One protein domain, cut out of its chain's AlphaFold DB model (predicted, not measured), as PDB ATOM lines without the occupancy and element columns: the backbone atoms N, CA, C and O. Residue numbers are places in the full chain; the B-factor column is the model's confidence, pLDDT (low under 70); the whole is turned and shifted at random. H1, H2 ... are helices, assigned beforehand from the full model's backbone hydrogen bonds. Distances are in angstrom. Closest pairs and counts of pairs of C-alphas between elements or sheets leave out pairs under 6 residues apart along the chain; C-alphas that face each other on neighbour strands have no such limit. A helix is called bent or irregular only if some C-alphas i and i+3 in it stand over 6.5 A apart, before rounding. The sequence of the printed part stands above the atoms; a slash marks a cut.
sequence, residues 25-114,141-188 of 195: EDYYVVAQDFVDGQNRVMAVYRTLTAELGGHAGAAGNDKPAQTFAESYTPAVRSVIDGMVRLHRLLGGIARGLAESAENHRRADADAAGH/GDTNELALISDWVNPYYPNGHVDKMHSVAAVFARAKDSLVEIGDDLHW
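AT A GLANCE: This is residues 25 to 114 and 141 to 188 of the 195 residues of an uncharacterized protein of Saccharopolyspora phatthalungensis (UniProt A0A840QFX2). Three long helices lie lengthwise in a slender rod: H1 and H2 make a helical hairpin, and H3 packs on H1, while H2 and H3 stay apart. H2 is the longest, and its residues 107 to 112, with Gly 113, stick out at one end; at the other end residues 141 to 161 form a stretch with no named element. The printed part has 138 residues with three named helices, H1, H2 and H3 in chain order, and no named strand; the class is all helix, with 106 residues in the named helices. The whole is extended, with a radius of gyration of the C-alphas of 23.6 A, and spans 90 by 20 by 18 A.

IN THESE COORDINATES: Begin with H2, residues 63 to 112: find C-alpha 63 at (48.889, 2.661, -9.583); from there the helix runs 74.0 A to C-alpha 112 at (-18.094, -3.158, -40.497). Near residue 71 you will find a kink of 31 degrees; H2 is neither bent nor irregular, but only just, with C-alphas 70 and 73 6.1 A apart. H1, residues 25 to 54, starts at C-alpha 25 at (-7.279, 2.369, -28.268) and is 43.9 A long. H3, residues 162 to 187, is 37.9 A long and ends at C-alpha 187 at (4.905, -3.759, -16.068).

HOW THE PARTS SIT: Look first at residues 80 to 101 of H2, the part with which alone it touches H1. The closest C-alphas of the two, those of Ala 31 and Ala 94, are 4.2 A apart. Their lines stand at a shallow tilt of 17 degrees, opposite ways. Residues 70 to 75 of H2 stand free. On H1, go next to Gly 37: its C-alpha and that of Ile 182 are the closest of H1 and H3, 6.0 A apart, and the two helices touch. H1 and H3 run opposite ways at a shallow tilt of 2 degrees. H2 and H3 are apart. In H1 and H3 every O i to N i+4 pair is within hydrogen-bond range; in H2 it is 44 of 46.

THE WHOLE: The two C-alphas farthest apart are those of Gly 113 and Ile 149, at 89.8 A. Residues 115 to 140 are not printed; across this cut, C-alphas 114 and 141 are 72.5 A apart. The link from H1 to H2, 8 residues, is short; the link from H2 to H3 is the link across the cut. The C-alphas of residues 141 to 161 lie 23 to 41 A from the mean of all C-alphas. The mean pLDDT of the printed part is 88.9; look for values under 70 at residues 143 to 152, residue 154 and residue 188.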
ATOM      1  N   GLU A  25      -7.628   1.382 -29.290       85.88
ATOM      2  CA  GLU A  25      -7.279   2.369 -28.268       85.88
ATOM      3  C   GLU A  25      -6.375   1.791 -27.174       85.88
ATOM      4  O   GLU A  25      -5.467   2.482 -26.714       85.88
ATOM      5  N   ASP A  26      -6.569   0.526 -26.797       86.56
ATOM      6  CA  ASP A  26      -5.795  -0.120 -25.735       86.56
ATOM      7  C   ASP A  26      -4.327  -0.274 -26.171       86.56
ATOM      8  O   ASP A  26      -3.405   0.017 -25.408       86.56
ATOM      9  N   TYR A  27      -4.090  -0.627 -27.441       86.31
ATOM     10  CA  TYR A  27      -2.743  -0.635 -28.025       86.31
ATOM     11  C   TYR A  27      -2.107   0.752 -28.026       86.31
ATOM     12  O   TYR A  27      -0.910   0.880 -27.767       86.31
ATOM     13  N   TYR A  28      -2.890   1.784 -28.347       87.94
ATOM     14  CA  TYR A  28      -2.382   3.146 -28.438       87.94
ATOM     15  C   TYR A  28      -1.988   3.707 -27.068       87.94
ATOM     16  O   TYR A  28      -0.930   4.324 -26.960       87.94
ATOM     17  N   VAL A  29      -2.776   3.440 -26.023       89.88
ATOM     18  CA  VAL A  29      -2.448   3.826 -24.639       89.88
ATOM     19  C   VAL A  29      -1.146   3.166 -24.195       89.88
ATOM     20  O   VAL A  29      -0.215   3.856 -23.794       89.88
ATOM     21  N   VAL A  30      -1.013   1.850 -24.383       91.00
ATOM     22  CA  VAL A  30       0.231   1.149 -24.028       91.00
ATOM     23  C   VAL A  30       1.410   1.686 -24.848       91.00
ATOM     24  O   VAL A  30       2.514   1.844 -24.334       91.00
ATOM     25  N   ALA A  31       1.200   2.028 -26.122       91.88
ATOM     26  CA  ALA A  31       2.240   2.650 -26.935       91.88
ATOM     27  C   ALA A  31       2.738   3.979 -26.336       91.88
ATOM     28  O   ALA A  31       3.938   4.252 -26.406       91.88
ATOM     29  N   GLN A  32       1.852   4.782 -25.732       91.94
ATOM     30  CA  GLN A  32       2.222   6.013 -25.029       91.94
ATOM     31  C   GLN A  32       3.074   5.719 -23.792       91.94
ATOM     32  O   GLN A  32       4.122   6.347 -23.639       91.94
ATOM     33  N   ASP A  33       2.722   4.707 -22.996       92.44
ATOM     34  CA  ASP A  33       3.516   4.303 -21.825       92.44
ATOM     35  C   ASP A  33       4.959   3.940 -22.218       92.44
ATOM     36  O   ASP A  33       5.923   4.312 -21.543       92.44
ATOM     37  N   PHE A  34       5.143   3.270 -23.361       93.56
ATOM     38  CA  PHE A  34       6.476   2.956 -23.887       93.56
ATOM     39  C   PHE A  34       7.246   4.194 -24.379       93.56
ATOM     40  O   PHE A  34       8.472   4.233 -24.227       93.56
ATOM     41  N   VAL A  35       6.573   5.208 -24.939       93.12
ATOM     42  CA  VAL A  35       7.203   6.505 -25.270       93.12
ATOM     43  C   VAL A  35       7.633   7.230 -23.994       93.12
ATOM     44  O   VAL A  35       8.750   7.745 -23.918       93.12
ATOM     45  N   ASP A  36       6.797   7.231 -22.962       92.44
ATOM     46  CA  ASP A  36       7.123   7.872 -21.690       92.44
ATOM     47  C   ASP A  36       8.276   7.155 -20.980       92.44
ATOM     48  O   ASP A  36       9.230   7.796 -20.525       92.44
ATOM     49  N   GLY A  37       8.266   5.820 -20.975       93.88
ATOM     50  CA  GLY A  37       9.380   5.000 -20.504       93.88
ATOM     51  C   GLY A  37      10.676   5.293 -21.264       93.88
ATOM     52  O   GLY A  37      11.728   5.481 -20.647       93.88
ATOM     53  N   GLN A  38      10.614   5.410 -22.593       94.62
ATOM     54  CA  GLN A  38      11.753   5.809 -23.421       94.62
ATOM     55  C   GLN A  38      12.324   7.165 -22.973       94.62
ATOM     56  O   GLN A  38      13.531   7.280 -22.730       94.62
ATOM     57  N   ASN A  39      11.470   8.179 -22.830       93.25
ATOM     58  CA  ASN A  39      11.874   9.529 -22.434       93.25
ATOM     59  C   ASN A  39      12.503   9.547 -21.033       93.25
ATOM     60  O   ASN A  39      13.531  10.197 -20.812       93.25
ATOM     61  N   ARG A  40      11.946   8.774 -20.095       94.94
ATOM     62  CA  ARG A  40      12.497   8.619 -18.741       94.94
ATOM     63  C   ARG A  40      13.872   7.956 -18.761       94.94
ATOM     64  O   ARG A  40      14.784   8.470 -18.119       94.94
ATOM     65  N   VAL A  41      14.083   6.900 -19.553       95.31
ATOM     66  CA  VAL A  41      15.418   6.283 -19.715       95.31
ATOM     67  C   VAL A  41      16.436   7.305 -20.232       95.31
ATOM     68  O   VAL A  41      17.561   7.360 -19.727       95.31
ATOM     69  N   MET A  42      16.054   8.152 -21.193       93.12
ATOM     70  CA  MET A  42      16.925   9.222 -21.696       93.12
ATOM     71  C   MET A  42      17.258  10.258 -20.616       93.12
ATOM     72  O   MET A  42      18.396  10.727 -20.538       93.12
ATOM     73  N   ALA A  43      16.295  10.607 -19.762       94.00
ATOM     74  CA  ALA A  43      16.528  11.502 -18.636       94.00
ATOM     75  C   ALA A  43      17.534  10.901 -17.639       94.00
ATOM     76  O   ALA A  43      18.497  11.576 -17.275       94.00
ATOM     77  N   VAL A  44      17.382   9.620 -17.273       96.00
ATOM     78  CA  VAL A  44      18.341   8.923 -16.394       96.00
ATOM     79  C   VAL A  44      19.731   8.898 -17.030       96.00
ATOM     80  O   VAL A  44      20.716   9.175 -16.350       96.00
ATOM     81  N   TYR A  45      19.827   8.634 -18.336       93.94
ATOM     82  CA  TYR A  45      21.101   8.631 -19.060       93.94
ATOM     83  C   TYR A  45      21.815   9.990 -18.982       93.94
ATOM     84  O   TYR A  45      23.008  10.060 -18.668       93.94
ATOM     85  N   ARG A  46      21.086  11.083 -19.233       93.00
ATOM     86  CA  ARG A  46      21.632  12.448 -19.171       93.00
ATOM     87  C   ARG A  46      22.086  12.807 -17.758       93.00
ATOM     88  O   ARG A  46      23.177  13.344 -17.600       93.00
ATOM     89  N   THR A  47      21.294  12.470 -16.742       95.06
ATOM     90  CA  THR A  47      21.657  12.706 -15.338       95.06
ATOM     91  C   THR A  47      22.890  11.903 -14.937       95.06
ATOM     92  O   THR A  47      23.828  12.476 -14.395       95.06
ATOM     93  N   LEU A  48      22.936  10.605 -15.260       94.88
ATOM     94  CA  LEU A  48      24.074   9.733 -14.965       94.88
ATOM     95  C   LEU A  48      25.369  10.293 -15.564       94.88
ATOM     96  O   LEU A  48      26.355  10.479 -14.858       94.88
ATOM     97  N   THR A  49      25.366  10.581 -16.864       93.50
ATOM     98  CA  THR A  49      26.558  11.078 -17.571       93.50
ATOM     99  C   THR A  49      26.996  12.460 -17.086       93.50
ATOM    100  O   THR A  49      28.196  12.690 -16.926       93.50
ATOM    101  N   ALA A  50      26.052  13.354 -16.780       93.19
ATOM    102  CA  ALA A  50      26.349  14.665 -16.212       93.19
ATOM    103  C   ALA A  50      26.943  14.571 -14.796       93.19
ATOM    104  O   ALA A  50      27.967  15.199 -14.523       93.19
ATOM    105  N   GLU A  51      26.342  13.776 -13.904       95.31
ATOM    106  CA  GLU A  51      26.832  13.612 -12.530       95.31
ATOM    107  C   GLU A  51      28.205  12.922 -12.498       95.31
ATOM    108  O   GLU A  51      29.097  13.369 -11.777       95.31
ATOM    109  N   LEU A  52      28.428  11.896 -13.329       94.88
ATOM    110  CA  LEU A  52      29.753  11.282 -13.474       94.88
ATOM    111  C   LEU A  52      30.793  12.285 -13.988       94.88
ATOM    112  O   LEU A  52      31.919  12.302 -13.495       94.88
ATOM    113  N   GLY A  53      30.414  13.161 -14.926       93.19
ATOM    114  CA  GLY A  53      31.270  14.252 -15.396       93.19
ATOM    115  C   GLY A  53      31.678  15.219 -14.279       93.19
ATOM    116  O   GLY A  53      32.822  15.665 -14.241       93.19
ATOM    117  N   GLY A  54      30.784  15.479 -13.320       93.00
ATOM    118  CA  GLY A  54      31.075  16.274 -12.120       93.00
ATOM    119  C   GLY A  54      32.077  15.625 -11.154       93.00
ATOM    120  O   GLY A  54      32.625  16.304 -10.284       93.00
ATOM    121  N   HIS A  55      32.350  14.330 -11.319       93.69
ATOM    122  CA  HIS A  55      33.303  13.560 -10.521       93.69
ATOM    123  C   HIS A  55      34.507  13.068 -11.335       93.69
ATOM    124  O   HIS A  55      35.197  12.142 -10.904       93.69
ATOM    125  N   ALA A  56      34.791  13.689 -12.483       90.50
ATOM    126  CA  ALA A  56      36.005  13.399 -13.234       90.50
ATOM    127  C   ALA A  56      37.252  13.534 -12.337       90.50
ATOM    128  O   ALA A  56      37.341  14.423 -11.480       90.50
ATOM    129  N   GLY A  57      38.192  12.604 -12.493       90.12
ATOM    130  CA  GLY A  57      39.396  12.539 -11.665       90.12
ATOM    131  C   GLY A  57      39.222  12.029 -10.236       90.12
ATOM    132  O   GLY A  57      40.136  12.181  -9.426       90.12
ATOM    133  N   ALA A  58      38.079  11.430  -9.888       92.38
ATOM    134  CA  ALA A  58      37.828  10.924  -8.537       92.38
ATOM    135  C   ALA A  58      38.817   9.844  -8.073       92.38
ATOM    136  O   ALA A  58      39.125   9.793  -6.883       92.38
ATOM    137  N   ALA A  59      39.314   8.994  -8.976       90.62
ATOM    138  CA  ALA A  59      40.178   7.878  -8.600       90.62
ATOM    139  C   ALA A  59      41.617   8.303  -8.272       90.62
ATOM    140  O   ALA A  59      42.294   7.559  -7.576       90.62
ATOM    141  N   GLY A  60      42.063   9.480  -8.723       90.06
ATOM    142  CA  GLY A  60      43.466   9.894  -8.639       90.06
ATOM    143  C   GLY A  60      44.317   9.346  -9.788       90.06
ATOM    144  O   GLY A  60      43.787   8.995 -10.847       90.06
ATOM    145  N   ASN A  61      45.639   9.312  -9.599       88.75
ATOM    146  CA  ASN A  61      46.611   8.887 -10.619       88.75
ATOM    147  C   ASN A  61      47.596   7.811 -10.135       88.75
ATOM    148  O   ASN A  61      48.475   7.396 -10.901       88.75
ATOM    149  N   ASP A  62      47.442   7.335  -8.899       86.38
ATOM    150  CA  ASP A  62      48.251   6.252  -8.351       86.38
ATOM    151  C   ASP A  62      48.032   4.915  -9.089       86.38
ATOM    152  O   ASP A  62      47.092   4.727  -9.866       86.38
ATOM    153  N   LYS A  63      48.941   3.956  -8.890       87.56
ATOM    154  CA  LYS A  63      48.889   2.661  -9.583       87.56
ATOM    155  C   LYS A  63      47.576   1.894  -9.323       87.56
ATOM    156  O   LYS A  63      47.000   1.402 -10.296       87.56
ATOM    157  N   PRO A  64      47.073   1.781  -8.078       88.81
ATOM    158  CA  PRO A  64      45.720   1.283  -7.825       88.81
ATOM    159  C   PRO A  64      44.621   2.016  -8.608       88.81
ATOM    160  O   PRO A  64      43.757   1.346  -9.176       88.81
ATOM    161  N   ALA A  65      44.665   3.350  -8.691       90.69
ATOM    162  CA  ALA A  65      43.708   4.135  -9.477       90.69
ATOM    163  C   ALA A  65      43.722   3.751 -10.964       90.69
ATOM    164  O   ALA A  65      42.666   3.523 -11.560       90.69
ATOM    165  N   GLN A  66      44.913   3.595 -11.553       92.19
ATOM    166  CA  GLN A  66      45.079   3.151 -12.943       92.19
ATOM    167  C   GLN A  66      44.494   1.750 -13.161       92.19
ATOM    168  O   GLN A  66      43.691   1.551 -14.070       92.19
ATOM    169  N   THR A  67      44.815   0.794 -12.282       93.06
ATOM    170  CA  THR A  67      44.252  -0.566 -12.346       93.06
ATOM    171  C   THR A  67      42.729  -0.567 -12.187       93.06
ATOM    172  O   THR A  67      42.030  -1.322 -12.862       93.06
ATOM    173  N   PHE A  68      42.177   0.293 -11.330       92.81
ATOM    174  CA  PHE A  68      40.730   0.454 -11.222       92.81
ATOM    175  C   PHE A  68      40.128   0.987 -12.530       92.81
ATOM    176  O   PHE A  68      39.160   0.409 -13.035       92.81
ATOM    177  N   ALA A  69      40.725   2.028 -13.116       94.31
ATOM    178  CA  ALA A  69      40.255   2.663 -14.346       94.31
ATOM    179  C   ALA A  69      40.193   1.705 -15.550       94.31
ATOM    180  O   ALA A  69      39.274   1.825 -16.369       94.31
ATOM    181  N   GLU A  70      41.107   0.729 -15.624       95.38
ATOM    182  CA  GLU A  70      41.112  -0.333 -16.643       95.38
ATOM    183  C   GLU A  70      39.823  -1.170 -16.636       95.38
ATOM    184  O   GLU A  70      39.352  -1.588 -17.692       95.38
ATOM    185  N   SER A  71      39.224  -1.388 -15.461       95.12
ATOM    186  CA  SER A  71      37.956  -2.121 -15.322       95.12
ATOM    187  C   SER A  71      36.731  -1.203 -15.316       95.12
ATOM    188  O   SER A  71      35.685  -1.552 -15.865       95.12
ATOM    189  N   TYR A  72      36.865  -0.007 -14.744       94.75
ATOM    190  CA  TYR A  72      35.791   0.972 -14.626       94.75
ATOM    191  C   TYR A  72      35.340   1.488 -15.993       94.75
ATOM    192  O   TYR A  72      34.157   1.424 -16.319       94.75
ATOM    193  N   THR A  73      36.274   1.950 -16.824       94.50
ATOM    194  CA  THR A  73      35.962   2.577 -18.117       94.50
ATOM    195  C   THR A  73      35.126   1.674 -19.038       94.50
ATOM    196  O   THR A  73      34.071   2.121 -19.501       94.50
ATOM    197  N   PRO A  74      35.506   0.404 -19.302       95.69
ATOM    198  CA  PRO A  74      34.675  -0.478 -20.119       95.69
ATOM    199  C   PRO A  74      33.333  -0.815 -19.455       95.69
ATOM    200  O   PRO A  74      32.337  -0.958 -20.166       95.69
ATOM    201  N   ALA A  75      33.266  -0.895 -18.121       95.69
ATOM    202  CA  ALA A  75      32.009  -1.123 -17.413       95.69
ATOM    203  C   ALA A  75      31.036   0.056 -17.584       95.69
ATOM    204  O   ALA A  75      29.881  -0.155 -17.953       95.69
ATOM    205  N   VAL A  76      31.497   1.299 -17.408       95.12
ATOM    206  CA  VAL A  76      30.660   2.494 -17.615       95.12
ATOM    207  C   VAL A  76      30.225   2.622 -19.070       95.12
ATOM    208  O   VAL A  76      29.056   2.908 -19.331       95.12
ATOM    209  N   ARG A  77      31.121   2.338 -20.025       94.69
ATOM    210  CA  ARG A  77      30.760   2.305 -21.450       94.69
ATOM    211  C   ARG A  77      29.643   1.295 -21.713       94.69
ATOM    212  O   ARG A  77      28.677   1.619 -22.393       94.69
ATOM    213  N   SER A  78      29.731   0.103 -21.120       95.25
ATOM    214  CA  SER A  78      28.691  -0.921 -21.248       95.25
ATOM    215  C   SER A  78      27.343  -0.469 -20.677       95.25
ATOM    216  O   SER A  78      26.313  -0.743 -21.295       95.25
ATOM    217  N   VAL A  79      27.333   0.248 -19.547       94.75
ATOM    218  CA  VAL A  79      26.107   0.830 -18.972       94.75
ATOM    219  C   VAL A  79      25.502   1.868 -19.918       94.75
ATOM    220  O   VAL A  79      24.321   1.775 -20.248       94.75
ATOM    221  N   ILE A  80      26.311   2.813 -20.406       94.00
ATOM    222  CA  ILE A  80      25.890   3.853 -21.357       94.00
ATOM    223  C   ILE A  80      25.299   3.229 -22.630       94.00
ATOM    224  O   ILE A  80      24.183   3.569 -23.034       94.00
ATOM    225  N   ASP A  81      26.000   2.265 -23.229       93.31
ATOM    226  CA  ASP A  81      25.530   1.547 -24.415       93.31
ATOM    227  C   ASP A  81      24.228   0.785 -24.143       93.31
ATOM    228  O   ASP A  81      23.332   0.745 -24.993       93.31
ATOM    229  N   GLY A  82      24.108   0.185 -22.958       94.12
ATOM    230  CA  GLY A  82      22.903  -0.501 -22.504       94.12
ATOM    231  C   GLY A  82      21.695   0.432 -22.445       94.12
ATOM    232  O   GLY A  82      20.647   0.101 -22.996       94.12
ATOM    233  N   MET A  83      21.849   1.625 -21.865       94.00
ATOM    234  CA  MET A  83      20.771   2.620 -21.784       94.00
ATOM    235  C   MET A  83      20.345   3.125 -23.166       94.00
ATOM    236  O   MET A  83      19.153   3.234 -23.445       94.00
ATOM    237  N   VAL A  84      21.301   3.354 -24.070       92.69
ATOM    238  CA  VAL A  84      21.027   3.727 -25.468       92.69
ATOM    239  C   VAL A  84      20.245   2.627 -26.199       92.69
ATOM    240  O   VAL A  84      19.311   2.912 -26.954       92.69
ATOM    241  N   ARG A  85      20.602   1.353 -25.988       93.19
ATOM    242  CA  ARG A  85      19.868   0.208 -26.556       93.19
ATOM    243  C   ARG A  85      18.469   0.085 -25.965       93.19
ATOM    244  O   ARG A  85      17.532  -0.115 -26.732       93.19
ATOM    245  N   LEU A  86      18.324   0.242 -24.651       94.31
ATOM    246  CA  LEU A  86      17.032   0.208 -23.966       94.31
ATOM    247  C   LEU A  86      16.102   1.308 -24.488       94.31
ATOM    248  O   LEU A  86      14.980   1.021 -24.883       94.31
ATOM    249  N   HIS A  87      16.593   2.541 -24.596       93.81
ATOM    250  CA  HIS A  87      15.844   3.653 -25.178       93.81
ATOM    251  C   HIS A  87      15.338   3.335 -26.597       93.81
ATOM    252  O   HIS A  87      14.170   3.548 -26.914       93.81
ATOM    253  N   ARG A  88      16.202   2.788 -27.464       92.19
ATOM    254  CA  ARG A  88      15.806   2.386 -28.827       92.19
ATOM    255  C   ARG A  88      14.782   1.252 -28.829       92.19
ATOM    256  O   ARG A  88      13.890   1.261 -29.672       92.19
ATOM    257  N   LEU A  89      14.914   0.291 -27.917       93.25
ATOM    258  CA  LEU A  89      13.970  -0.814 -27.774       93.25
ATOM    259  C   LEU A  89      12.579  -0.300 -27.395       93.25
ATOM    260  O   LEU A  89      11.620  -0.639 -28.079       93.25
ATOM    261  N   LEU A  90      12.480   0.548 -26.367       94.12
ATOM    262  CA  LEU A  90      11.205   1.109 -25.911       94.12
ATOM    263  C   LEU A  90      10.519   1.916 -27.021       94.12
ATOM    264  O   LEU A  90       9.352   1.677 -27.318       94.12
ATOM    265  N   GLY A  91      11.267   2.769 -27.730       92.44
ATOM    266  CA  GLY A  91      10.731   3.497 -28.882       92.44
ATOM    267  C   GLY A  91      10.297   2.589 -30.042       92.44
ATOM    268  O   GLY A  91       9.303   2.863 -30.715       92.44
ATOM    269  N   GLY A  92      11.007   1.479 -30.269       91.81
ATOM    270  CA  GLY A  92      10.621   0.461 -31.247       91.81
ATOM    271  C   GLY A  92       9.327  -0.267 -30.874       91.81
ATOM    272  O   GLY A  92       8.485  -0.483 -31.745       91.81
ATOM    273  N   ILE A  93       9.144  -0.595 -29.590       92.75
ATOM    274  CA  ILE A  93       7.912  -1.210 -29.072       92.75
ATOM    275  C   ILE A  93       6.736  -0.240 -29.209       92.75
ATOM    276  O   ILE A  93       5.721  -0.615 -29.790       92.75
ATOM    277  N   ALA A  94       6.894   1.012 -28.765       92.25
ATOM    278  CA  ALA A  94       5.875   2.052 -28.911       92.25
ATOM    279  C   ALA A  94       5.413   2.201 -30.366       92.25
ATOM    280  O   ALA A  94       4.220   2.206 -30.661       92.25
ATOM    281  N   ARG A  95       6.368   2.262 -31.300       91.50
ATOM    282  CA  ARG A  95       6.063   2.345 -32.728       91.50
ATOM    283  C   ARG A  95       5.281   1.126 -33.220       91.50
ATOM    284  O   ARG A  95       4.287   1.300 -33.916       91.50
ATOM    285  N   GLY A  96       5.719  -0.082 -32.867       90.88
ATOM    286  CA  GLY A  96       5.035  -1.315 -33.257       90.88
ATOM    287  C   GLY A  96       3.596  -1.365 -32.741       90.88
ATOM    288  O   GLY A  96       2.691  -1.693 -33.500       90.88
ATOM    289  N   LEU A  97       3.372  -0.966 -31.487       92.62
ATOM    290  CA  LEU A  97       2.038  -0.904 -30.886       92.62
ATOM    291  C   LEU A  97       1.139   0.141 -31.559       92.62
ATOM    292  O   LEU A  97      -0.014  -0.157 -31.858       92.62
ATOM    293  N   ALA A  98       1.658   1.331 -31.866       90.88
ATOM    294  CA  ALA A  98       0.900   2.355 -32.588       90.88
ATOM    295  C   ALA A  98       0.538   1.916 -34.020       90.88
ATOM    296  O   ALA A  98      -0.571   2.171 -34.490       90.88
ATOM    297  N   GLU A  99       1.452   1.227 -34.712       90.81
ATOM    298  CA  GLU A  99       1.181   0.633 -36.027       90.81
ATOM    299  C   GLU A  99       0.126  -0.487 -35.926       90.81
ATOM    300  O   GLU A  99      -0.780  -0.555 -36.759       90.81
ATOM    301  N   SER A 100       0.182  -1.323 -34.884       91.12
ATOM    302  CA  SER A 100      -0.842  -2.336 -34.595       91.12
ATOM    303  C   SER A 100      -2.219  -1.725 -34.322       91.12
ATOM    304  O   SER A 100      -3.198  -2.201 -34.894       91.12
ATOM    305  N   ALA A 101      -2.291  -0.655 -33.524       90.75
ATOM    306  CA  ALA A 101      -3.527   0.078 -33.247       90.75
ATOM    307  C   ALA A 101      -4.190   0.561 -34.546       90.75
ATOM    308  O   ALA A 101      -5.367   0.306 -34.798       90.75
ATOM    309  N   GLU A 102      -3.414   1.205 -35.421       89.62
ATOM    310  CA  GLU A 102      -3.923   1.715 -36.695       89.62
ATOM    311  C   GLU A 102      -4.360   0.590 -37.646       89.62
ATOM    312  O   GLU A 102      -5.360   0.733 -38.352       89.62
ATOM    313  N   ASN A 103      -3.648  -0.539 -37.653       89.38
ATOM    314  CA  ASN A 103      -4.023  -1.698 -38.460       89.38
ATOM    315  C   ASN A 103      -5.331  -2.339 -37.976       89.38
ATOM    316  O   ASN A 103      -6.185  -2.642 -38.808       89.38
ATOM    317  N   HIS A 104      -5.514  -2.511 -36.661       89.50
ATOM    318  CA  HIS A 104      -6.767  -3.027 -36.100       89.50
ATOM    319  C   HIS A 104      -7.938  -2.090 -36.396       89.50
ATOM    320  O   HIS A 104      -8.943  -2.530 -36.939       89.50
ATOM    321  N   ARG A 105      -7.773  -0.782 -36.166       89.12
ATOM    322  CA  ARG A 105      -8.814   0.218 -36.450       89.12
ATOM    323  C   ARG A 105      -9.305   0.162 -37.899       89.12
ATOM    324  O   ARG A 105     -10.503   0.254 -38.158       89.12
ATOM    325  N   ARG A 106      -8.383   0.024 -38.859       89.38
ATOM    326  CA  ARG A 106      -8.732  -0.118 -40.283       89.38
ATOM    327  C   ARG A 106      -9.457  -1.430 -40.560       89.38
ATOM    328  O   ARG A 106     -10.469  -1.411 -41.247       89.38
ATOM    329  N   ALA A 107      -8.959  -2.537 -40.010       87.88
ATOM    330  CA  ALA A 107      -9.572  -3.849 -40.187       87.88
ATOM    331  C   ALA A 107     -11.008  -3.895 -39.639       87.88
ATOM    332  O   ALA A 107     -11.894  -4.426 -40.307       87.88
ATOM    333  N   ASP A 108     -11.248  -3.295 -38.472       86.88
ATOM    334  CA  ASP A 108     -12.575  -3.236 -37.850       86.88
ATOM    335  C   ASP A 108     -13.565  -2.450 -38.712       86.88
ATOM    336  O   ASP A 108     -14.696  -2.887 -38.933       86.88
ATOM    337  N   ALA A 109     -13.135  -1.318 -39.263       87.38
ATOM    338  CA  ALA A 109     -13.985  -0.513 -40.128       87.38
ATOM    339  C   ALA A 109     -14.262  -1.170 -41.484       87.38
ATOM    340  O   ALA A 109     -15.397  -1.132 -41.959       87.38
ATOM    341  N   ASP A 110     -13.253  -1.817 -42.078       88.69
ATOM    342  CA  ASP A 110     -13.409  -2.592 -43.309       88.69
ATOM    343  C   ASP A 110     -14.410  -3.740 -43.099       88.69
ATOM    344  O   ASP A 110     -15.292  -3.963 -43.933       88.69
ATOM    345  N   ALA A 111     -14.324  -4.438 -41.961       87.25
ATOM    346  CA  ALA A 111     -15.251  -5.506 -41.596       87.25
ATOM    347  C   ALA A 111     -16.679  -4.989 -41.351       87.25
ATOM    348  O   ALA A 111     -17.652  -5.640 -41.737       87.25
ATOM    349  N   ALA A 112     -16.812  -3.811 -40.741       88.25
ATOM    350  CA  ALA A 112     -18.094  -3.158 -40.497       88.25
ATOM    351  C   ALA A 112     -18.645  -2.402 -41.726       88.25
ATOM    352  O   ALA A 112     -19.782  -1.923 -41.701       88.25
ATOM    353  N   GLY A 113     -17.873  -2.320 -42.816       88.75
ATOM    354  CA  GLY A 113     -18.270  -1.683 -44.070       88.75
ATOM    355  C   GLY A 113     -18.425  -0.163 -43.974       88.75
ATOM    356  O   GLY A 113     -19.241   0.408 -44.702       88.75
ATOM    357  N   HIS A 114     -17.683   0.494 -43.081       86.38
ATOM    358  CA  HIS A 114     -17.726   1.945 -42.902       86.38
ATOM    359  C   HIS A 114     -16.332   2.583 -42.944       86.38
ATOM    360  O   HIS A 114     -15.310   1.907 -42.910       86.38
ATOM    361  N   GLY A 141      44.511  13.584  -8.471       73.38
ATOM    362  CA  GLY A 141      44.353  13.054  -7.123       73.38
ATOM    363  C   GLY A 141      44.249  14.150  -6.067       73.38
ATOM    364  O   GLY A 141      44.444  15.338  -6.324       73.38
ATOM    365  N   ASP A 142      43.907  13.740  -4.854       73.44
ATOM    366  CA  ASP A 142      43.995  14.560  -3.662       73.44
ATOM    367  C   ASP A 142      45.469  14.745  -3.297       73.44
ATOM    368  O   ASP A 142      46.195  13.777  -3.041       73.44
ATOM    369  N   THR A 143      45.938  15.992  -3.311       63.38
ATOM    370  CA  THR A 143      47.315  16.313  -2.941       63.38
ATOM    371  C   THR A 143      47.515  16.027  -1.459       63.38
ATOM    372  O   THR A 143      47.179  16.844  -0.603       63.38
ATOM    373  N   ASN A 144      48.079  14.864  -1.148       61.16
ATOM    374  CA  ASN A 144      48.517  14.553   0.203       61.16
ATOM    375  C   ASN A 144      49.863  15.238   0.508       61.16
ATOM    376  O   ASN A 144      50.667  15.523  -0.381       61.16
ATOM    377  N   GLU A 145      50.134  15.488   1.791       59.38
ATOM    378  CA  GLU A 145      51.392  16.109   2.233       59.38
ATOM    379  C   GLU A 145      52.629  15.272   1.857       59.38
ATOM    380  O   GLU A 145      53.717  15.816   1.707       59.38
ATOM    381  N   LEU A 146      52.476  13.957   1.653       57.19
ATOM    382  CA  LEU A 146      53.559  13.041   1.275       57.19
ATOM    383  C   LEU A 146      54.000  13.199  -0.187       57.19
ATOM    384  O   LEU A 146      55.182  13.007  -0.480       57.19
ATOM    385  N   ALA A 147      53.100  13.611  -1.081       58.06
ATOM    386  CA  ALA A 147      53.397  13.925  -2.475       58.06
ATOM    387  C   ALA A 147      54.355  15.120  -2.580       58.06
ATOM    388  O   ALA A 147      55.196  15.155  -3.471       58.06
ATOM    389  N   LEU A 148      54.304  16.053  -1.619       60.72
ATOM    390  CA  LEU A 148      55.241  17.181  -1.531       60.72
ATOM    391  C   LEU A 148      56.642  16.761  -1.071       60.72
ATOM    392  O   LEU A 148      57.614  17.471  -1.326       60.72
ATOM    393  N   ILE A 149      56.752  15.641  -0.351       60.38
ATOM    394  CA  ILE A 149      57.999  15.220   0.298       60.38
ATOM    395  C   ILE A 149      58.797  14.289  -0.626       60.38
ATOM    396  O   ILE A 149      60.018  14.196  -0.477       60.38
ATOM    397  N   SER A 150      58.154  13.611  -1.593       64.12
ATOM    398  CA  SER A 150      58.864  12.706  -2.500       64.12
ATOM    399  C   SER A 150      58.088  12.247  -3.752       64.12
ATOM    400  O   SER A 150      57.262  11.332  -3.677       64.12
ATOM    401  N   ASP A 151      58.504  12.725  -4.931       67.75
ATOM    402  CA  ASP A 151      57.970  12.315  -6.246       67.75
ATOM    403  C   ASP A 151      58.010  10.797  -6.502       67.75
ATOM    404  O   ASP A 151      57.130  10.259  -7.171       67.75
ATOM    405  N   TRP A 152      58.996  10.065  -5.963       68.94
ATOM    406  CA  TRP A 152      59.108   8.618  -6.219       68.94
ATOM    407  C   TRP A 152      58.063   7.772  -5.475       68.94
ATOM    408  O   TRP A 152      57.805   6.637  -5.878       68.94
ATOM    409  N   VAL A 153      57.461   8.299  -4.401       70.38
ATOM    410  CA  VAL A 153      56.457   7.578  -3.590       70.38
ATOM    411  C   VAL A 153      55.048   7.816  -4.125       70.38
ATOM    412  O   VAL A 153      54.193   6.943  -3.993       70.38
ATOM    413  N   ASN A 154      54.824   8.965  -4.767       68.62
ATOM    414  CA  ASN A 154      53.515   9.408  -5.241       68.62
ATOM    415  C   ASN A 154      52.755   8.345  -6.072       68.62
ATOM    416  O   ASN A 154      51.587   8.111  -5.780       68.62
ATOM    417  N   PRO A 155      53.383   7.584  -7.000       71.31
ATOM    418  CA  PRO A 155      52.669   6.561  -7.778       71.31
ATOM    419  C   PRO A 155      52.167   5.350  -6.971       71.31
ATOM    420  O   PRO A 155      51.369   4.562  -7.479       71.31
ATOM    421  N   TYR A 156      52.671   5.144  -5.752       73.19
ATOM    422  CA  TYR A 156      52.356   3.983  -4.910       73.19
ATOM    423  C   TYR A 156      51.481   4.332  -3.709       73.19
ATOM    424  O   TYR A 156      51.050   3.429  -2.989       73.19
ATOM    425  N   TYR A 157      51.239   5.620  -3.477       75.62
ATOM    426  CA  TYR A 157      50.440   6.085  -2.361       75.62
ATOM    427  C   TYR A 157      49.023   6.417  -2.844       75.62
ATOM    428  O   TYR A 157      48.896   7.201  -3.780       75.62
ATOM    429  N   PRO A 158      47.966   5.864  -2.221       80.69
ATOM    430  CA  PRO A 158      46.594   6.162  -2.614       80.69
ATOM    431  C   PRO A 158      46.312   7.665  -2.565       80.69
ATOM    432  O   PRO A 158      46.466   8.291  -1.513       80.69
ATOM    433  N   ASN A 159      45.897   8.237  -3.692       84.31
ATOM    434  CA  ASN A 159      45.569   9.657  -3.797       84.31
ATOM    435  C   ASN A 159      44.194   9.911  -4.426       84.31
ATOM    436  O   ASN A 159      43.880  11.031  -4.801       84.31
ATOM    437  N   GLY A 160      43.332   8.900  -4.509       84.75
ATOM    438  CA  GLY A 160      41.939   9.102  -4.897       84.75
ATOM    439  C   GLY A 160      41.154   9.964  -3.902       84.75
ATOM    440  O   GLY A 160      41.326   9.873  -2.685       84.75
ATOM    441  N   HIS A 161      40.218  10.757  -4.421       88.38
ATOM    442  CA  HIS A 161      39.259  11.496  -3.608       88.38
ATOM    443  C   HIS A 161      38.150  10.554  -3.127       88.38
ATOM    444  O   HIS A 161      37.165  10.314  -3.834       88.38
ATOM    445  N   VAL A 162      38.287  10.038  -1.905       89.62
ATOM    446  CA  VAL A 162      37.365   9.045  -1.323       89.62
ATOM    447  C   VAL A 162      35.905   9.517  -1.354       89.62
ATOM    448  O   VAL A 162      35.026   8.767  -1.781       89.62
ATOM    449  N   ASP A 163      35.637  10.781  -1.019       90.75
ATOM    450  CA  ASP A 163      34.278  11.344  -1.046       90.75
ATOM    451  C   ASP A 163      33.683  11.390  -2.461       90.75
ATOM    452  O   ASP A 163      32.499  11.098  -2.666       90.75
ATOM    453  N   LYS A 164      34.508  11.698  -3.473       92.75
ATOM    454  CA  LYS A 164      34.072  11.658  -4.876       92.75
ATOM    455  C   LYS A 164      33.806  10.221  -5.313       92.75
ATOM    456  O   LYS A 164      32.814   9.984  -5.990       92.75
ATOM    457  N   MET A 165      34.617   9.253  -4.886       93.88
ATOM    458  CA  MET A 165      34.394   7.835  -5.190       93.88
ATOM    459  C   MET A 165      33.101   7.297  -4.557       93.88
ATOM    460  O   MET A 165      32.351   6.570  -5.212       93.88
ATOM    461  N   HIS A 166      32.781   7.703  -3.325       95.62
ATOM    462  CA  HIS A 166      31.479   7.409  -2.720       95.62
ATOM    463  C   HIS A 166      30.327   8.071  -3.478       95.62
ATOM    464  O   HIS A 166      29.287   7.442  -3.686       95.62
ATOM    465  N   SER A 167      30.524   9.304  -3.944       96.38
ATOM    466  CA  SER A 167      29.537  10.006  -4.767       96.38
ATOM    467  C   SER A 167      29.301   9.271  -6.089       96.38
ATOM    468  O   SER A 167      28.155   8.984  -6.416       96.38
ATOM    469  N   VAL A 168      30.357   8.840  -6.787       96.06
ATOM    470  CA  VAL A 168      30.267   8.013  -8.007       96.06
ATOM    471  C   VAL A 168      29.453   6.740  -7.759       96.06
ATOM    472  O   VAL A 168      28.568   6.412  -8.549       96.06
ATOM    473  N   ALA A 169      29.686   6.036  -6.649       97.00
ATOM    474  CA  ALA A 169      28.893   4.857  -6.303       97.00
ATOM    475  C   ALA A 169      27.405   5.199  -6.080       97.00
ATOM    476  O   ALA A 169      26.522   4.492  -6.573       97.00
ATOM    477  N   ALA A 170      27.115   6.305  -5.390       98.06
ATOM    478  CA  ALA A 170      25.750   6.773  -5.155       98.06
ATOM    479  C   ALA A 170      25.032   7.205  -6.446       98.06
ATOM    480  O   ALA A 170      23.819   7.037  -6.560       98.06
ATOM    481  N   VAL A 171      25.761   7.749  -7.424       97.50
ATOM    482  CA  VAL A 171      25.237   8.080  -8.759       97.50
ATOM    483  C   VAL A 171      24.741   6.811  -9.463       97.50
ATOM    484  O   VAL A 171      23.600   6.770  -9.924       97.50
ATOM    485  N   PHE A 172      25.543   5.738  -9.487       97.69
ATOM    486  CA  PHE A 172      25.120   4.465 -10.086       97.69
ATOM    487  C   PHE A 172      23.940   3.825  -9.354       97.69
ATOM    488  O   PHE A 172      23.038   3.295 -10.001       97.69
ATOM    489  N   ALA A 173      23.924   3.885  -8.019       98.25
ATOM    490  CA  ALA A 173      22.813   3.364  -7.231       98.25
ATOM    491  C   ALA A 173      21.494   4.070  -7.584       98.25
ATOM    492  O   ALA A 173      20.516   3.396  -7.899       98.25
ATOM    493  N   ARG A 174      21.505   5.410  -7.638       98.19
ATOM    494  CA  ARG A 174      20.340   6.217  -8.034       98.19
ATOM    495  C   ARG A 174      19.886   5.912  -9.460       98.19
ATOM    496  O   ARG A 174      18.702   5.694  -9.681       98.19
ATOM    497  N   ALA A 175      20.817   5.823 -10.414       97.56
ATOM    498  CA  ALA A 175      20.485   5.476 -11.795       97.56
ATOM    499  C   ALA A 175      19.823   4.091 -11.905       97.56
ATOM    500  O   ALA A 175      18.850   3.927 -12.639       97.56
ATOM    501  N   LYS A 176      20.320   3.102 -11.154       97.81
ATOM    502  CA  LYS A 176      19.723   1.764 -11.077       97.81
ATOM    503  C   LYS A 176      18.310   1.822 -10.488       97.81
ATOM    504  O   LYS A 176      17.411   1.232 -11.074       97.81
ATOM    505  N   ASP A 177      18.110   2.525  -9.376       98.06
ATOM    506  CA  ASP A 177      16.789   2.641  -8.745       98.06
ATOM    507  C   ASP A 177      15.772   3.305  -9.697       98.06
ATOM    508  O   ASP A 177      14.674   2.785  -9.870       98.06
ATOM    509  N   SER A 178      16.163   4.361 -10.422       97.62
ATOM    510  CA  SER A 178      15.301   4.981 -11.441       97.62
ATOM    511  C   SER A 178      14.981   4.054 -12.618       97.62
ATOM    512  O   SER A 178      13.883   4.112 -13.162       97.62
ATOM    513  N   LEU A 179      15.918   3.197 -13.041       96.44
ATOM    514  CA  LEU A 179      15.649   2.208 -14.093       96.44
ATOM    515  C   LEU A 179      14.680   1.113 -13.630       96.44
ATOM    516  O   LEU A 179      13.881   0.646 -14.439       96.44
ATOM    517  N   VAL A 180      14.744   0.709 -12.359       95.94
ATOM    518  CA  VAL A 180      13.792  -0.247 -11.770       95.94
ATOM    519  C   VAL A 180      12.392   0.358 -11.729       95.94
ATOM    520  O   VAL A 180      11.462  -0.275 -12.208       95.94
ATOM    521  N   GLU A 181      12.264   1.604 -11.273       95.06
ATOM    522  CA  GLU A 181      10.985   2.325 -11.239       95.06
ATOM    523  C   GLU A 181      10.335   2.420 -12.630       95.06
ATOM    524  O   GLU A 181       9.152   2.135 -12.789       95.06
ATOM    525  N   ILE A 182      11.120   2.734 -13.671       94.75
ATOM    526  CA  ILE A 182      10.629   2.723 -15.059       94.75
ATOM    527  C   ILE A 182      10.133   1.326 -15.461       94.75
ATOM    528  O   ILE A 182       9.125   1.204 -16.154       94.75
ATOM    529  N   GLY A 183      10.850   0.274 -15.063       92.56
ATOM    530  CA  GLY A 183      10.465  -1.107 -15.345       92.56
ATOM    531  C   GLY A 183       9.157  -1.508 -14.663       92.56
ATOM    532  O   GLY A 183       8.309  -2.126 -15.307       92.56
ATOM    533  N   ASP A 184       8.980  -1.126 -13.401       91.94
ATOM    534  CA  ASP A 184       7.768  -1.402 -12.628       91.94
ATOM    535  C   ASP A 184       6.554  -0.679 -13.231       91.94
ATOM    536  O   ASP A 184       5.511  -1.299 -13.448       91.94
ATOM    537  N   ASP A 185       6.716   0.593 -13.612       89.00
ATOM    538  CA  ASP A 185       5.658   1.387 -14.245       89.00
ATOM    539  C   ASP A 185       5.251   0.851 -15.624       89.00
ATOM    540  O   ASP A 185       4.086   0.947 -15.992       89.00
ATOM    541  N   LEU A 186       6.185   0.260 -16.382       87.75
ATOM    542  CA  LEU A 186       5.892  -0.400 -17.664       87.75
ATOM    543  C   LEU A 186       5.248  -1.781 -17.489       87.75
ATOM    544  O   LEU A 186       4.566  -2.265 -18.394       87.75
ATOM    545  N   HIS A 187       5.480  -2.446 -16.356       80.69
ATOM    546  CA  HIS A 187       4.905  -3.759 -16.068       80.69
ATOM    547  C   HIS A 187       3.485  -3.672 -15.492       80.69
ATOM    548  O   HIS A 187       2.680  -4.580 -15.698       80.69
ATOM    549  N   TRP A 188       3.166  -2.582 -14.794       64.31
ATOM    550  CA  TRP A 188       1.906  -2.388 -14.076       64.31
ATOM    551  C   TRP A 188       0.824  -1.474 -14.721       64.31
ATOM    552  O   TRP A 188      -0.225  -1.295 -14.088       64.31
TER     553      TRP A 188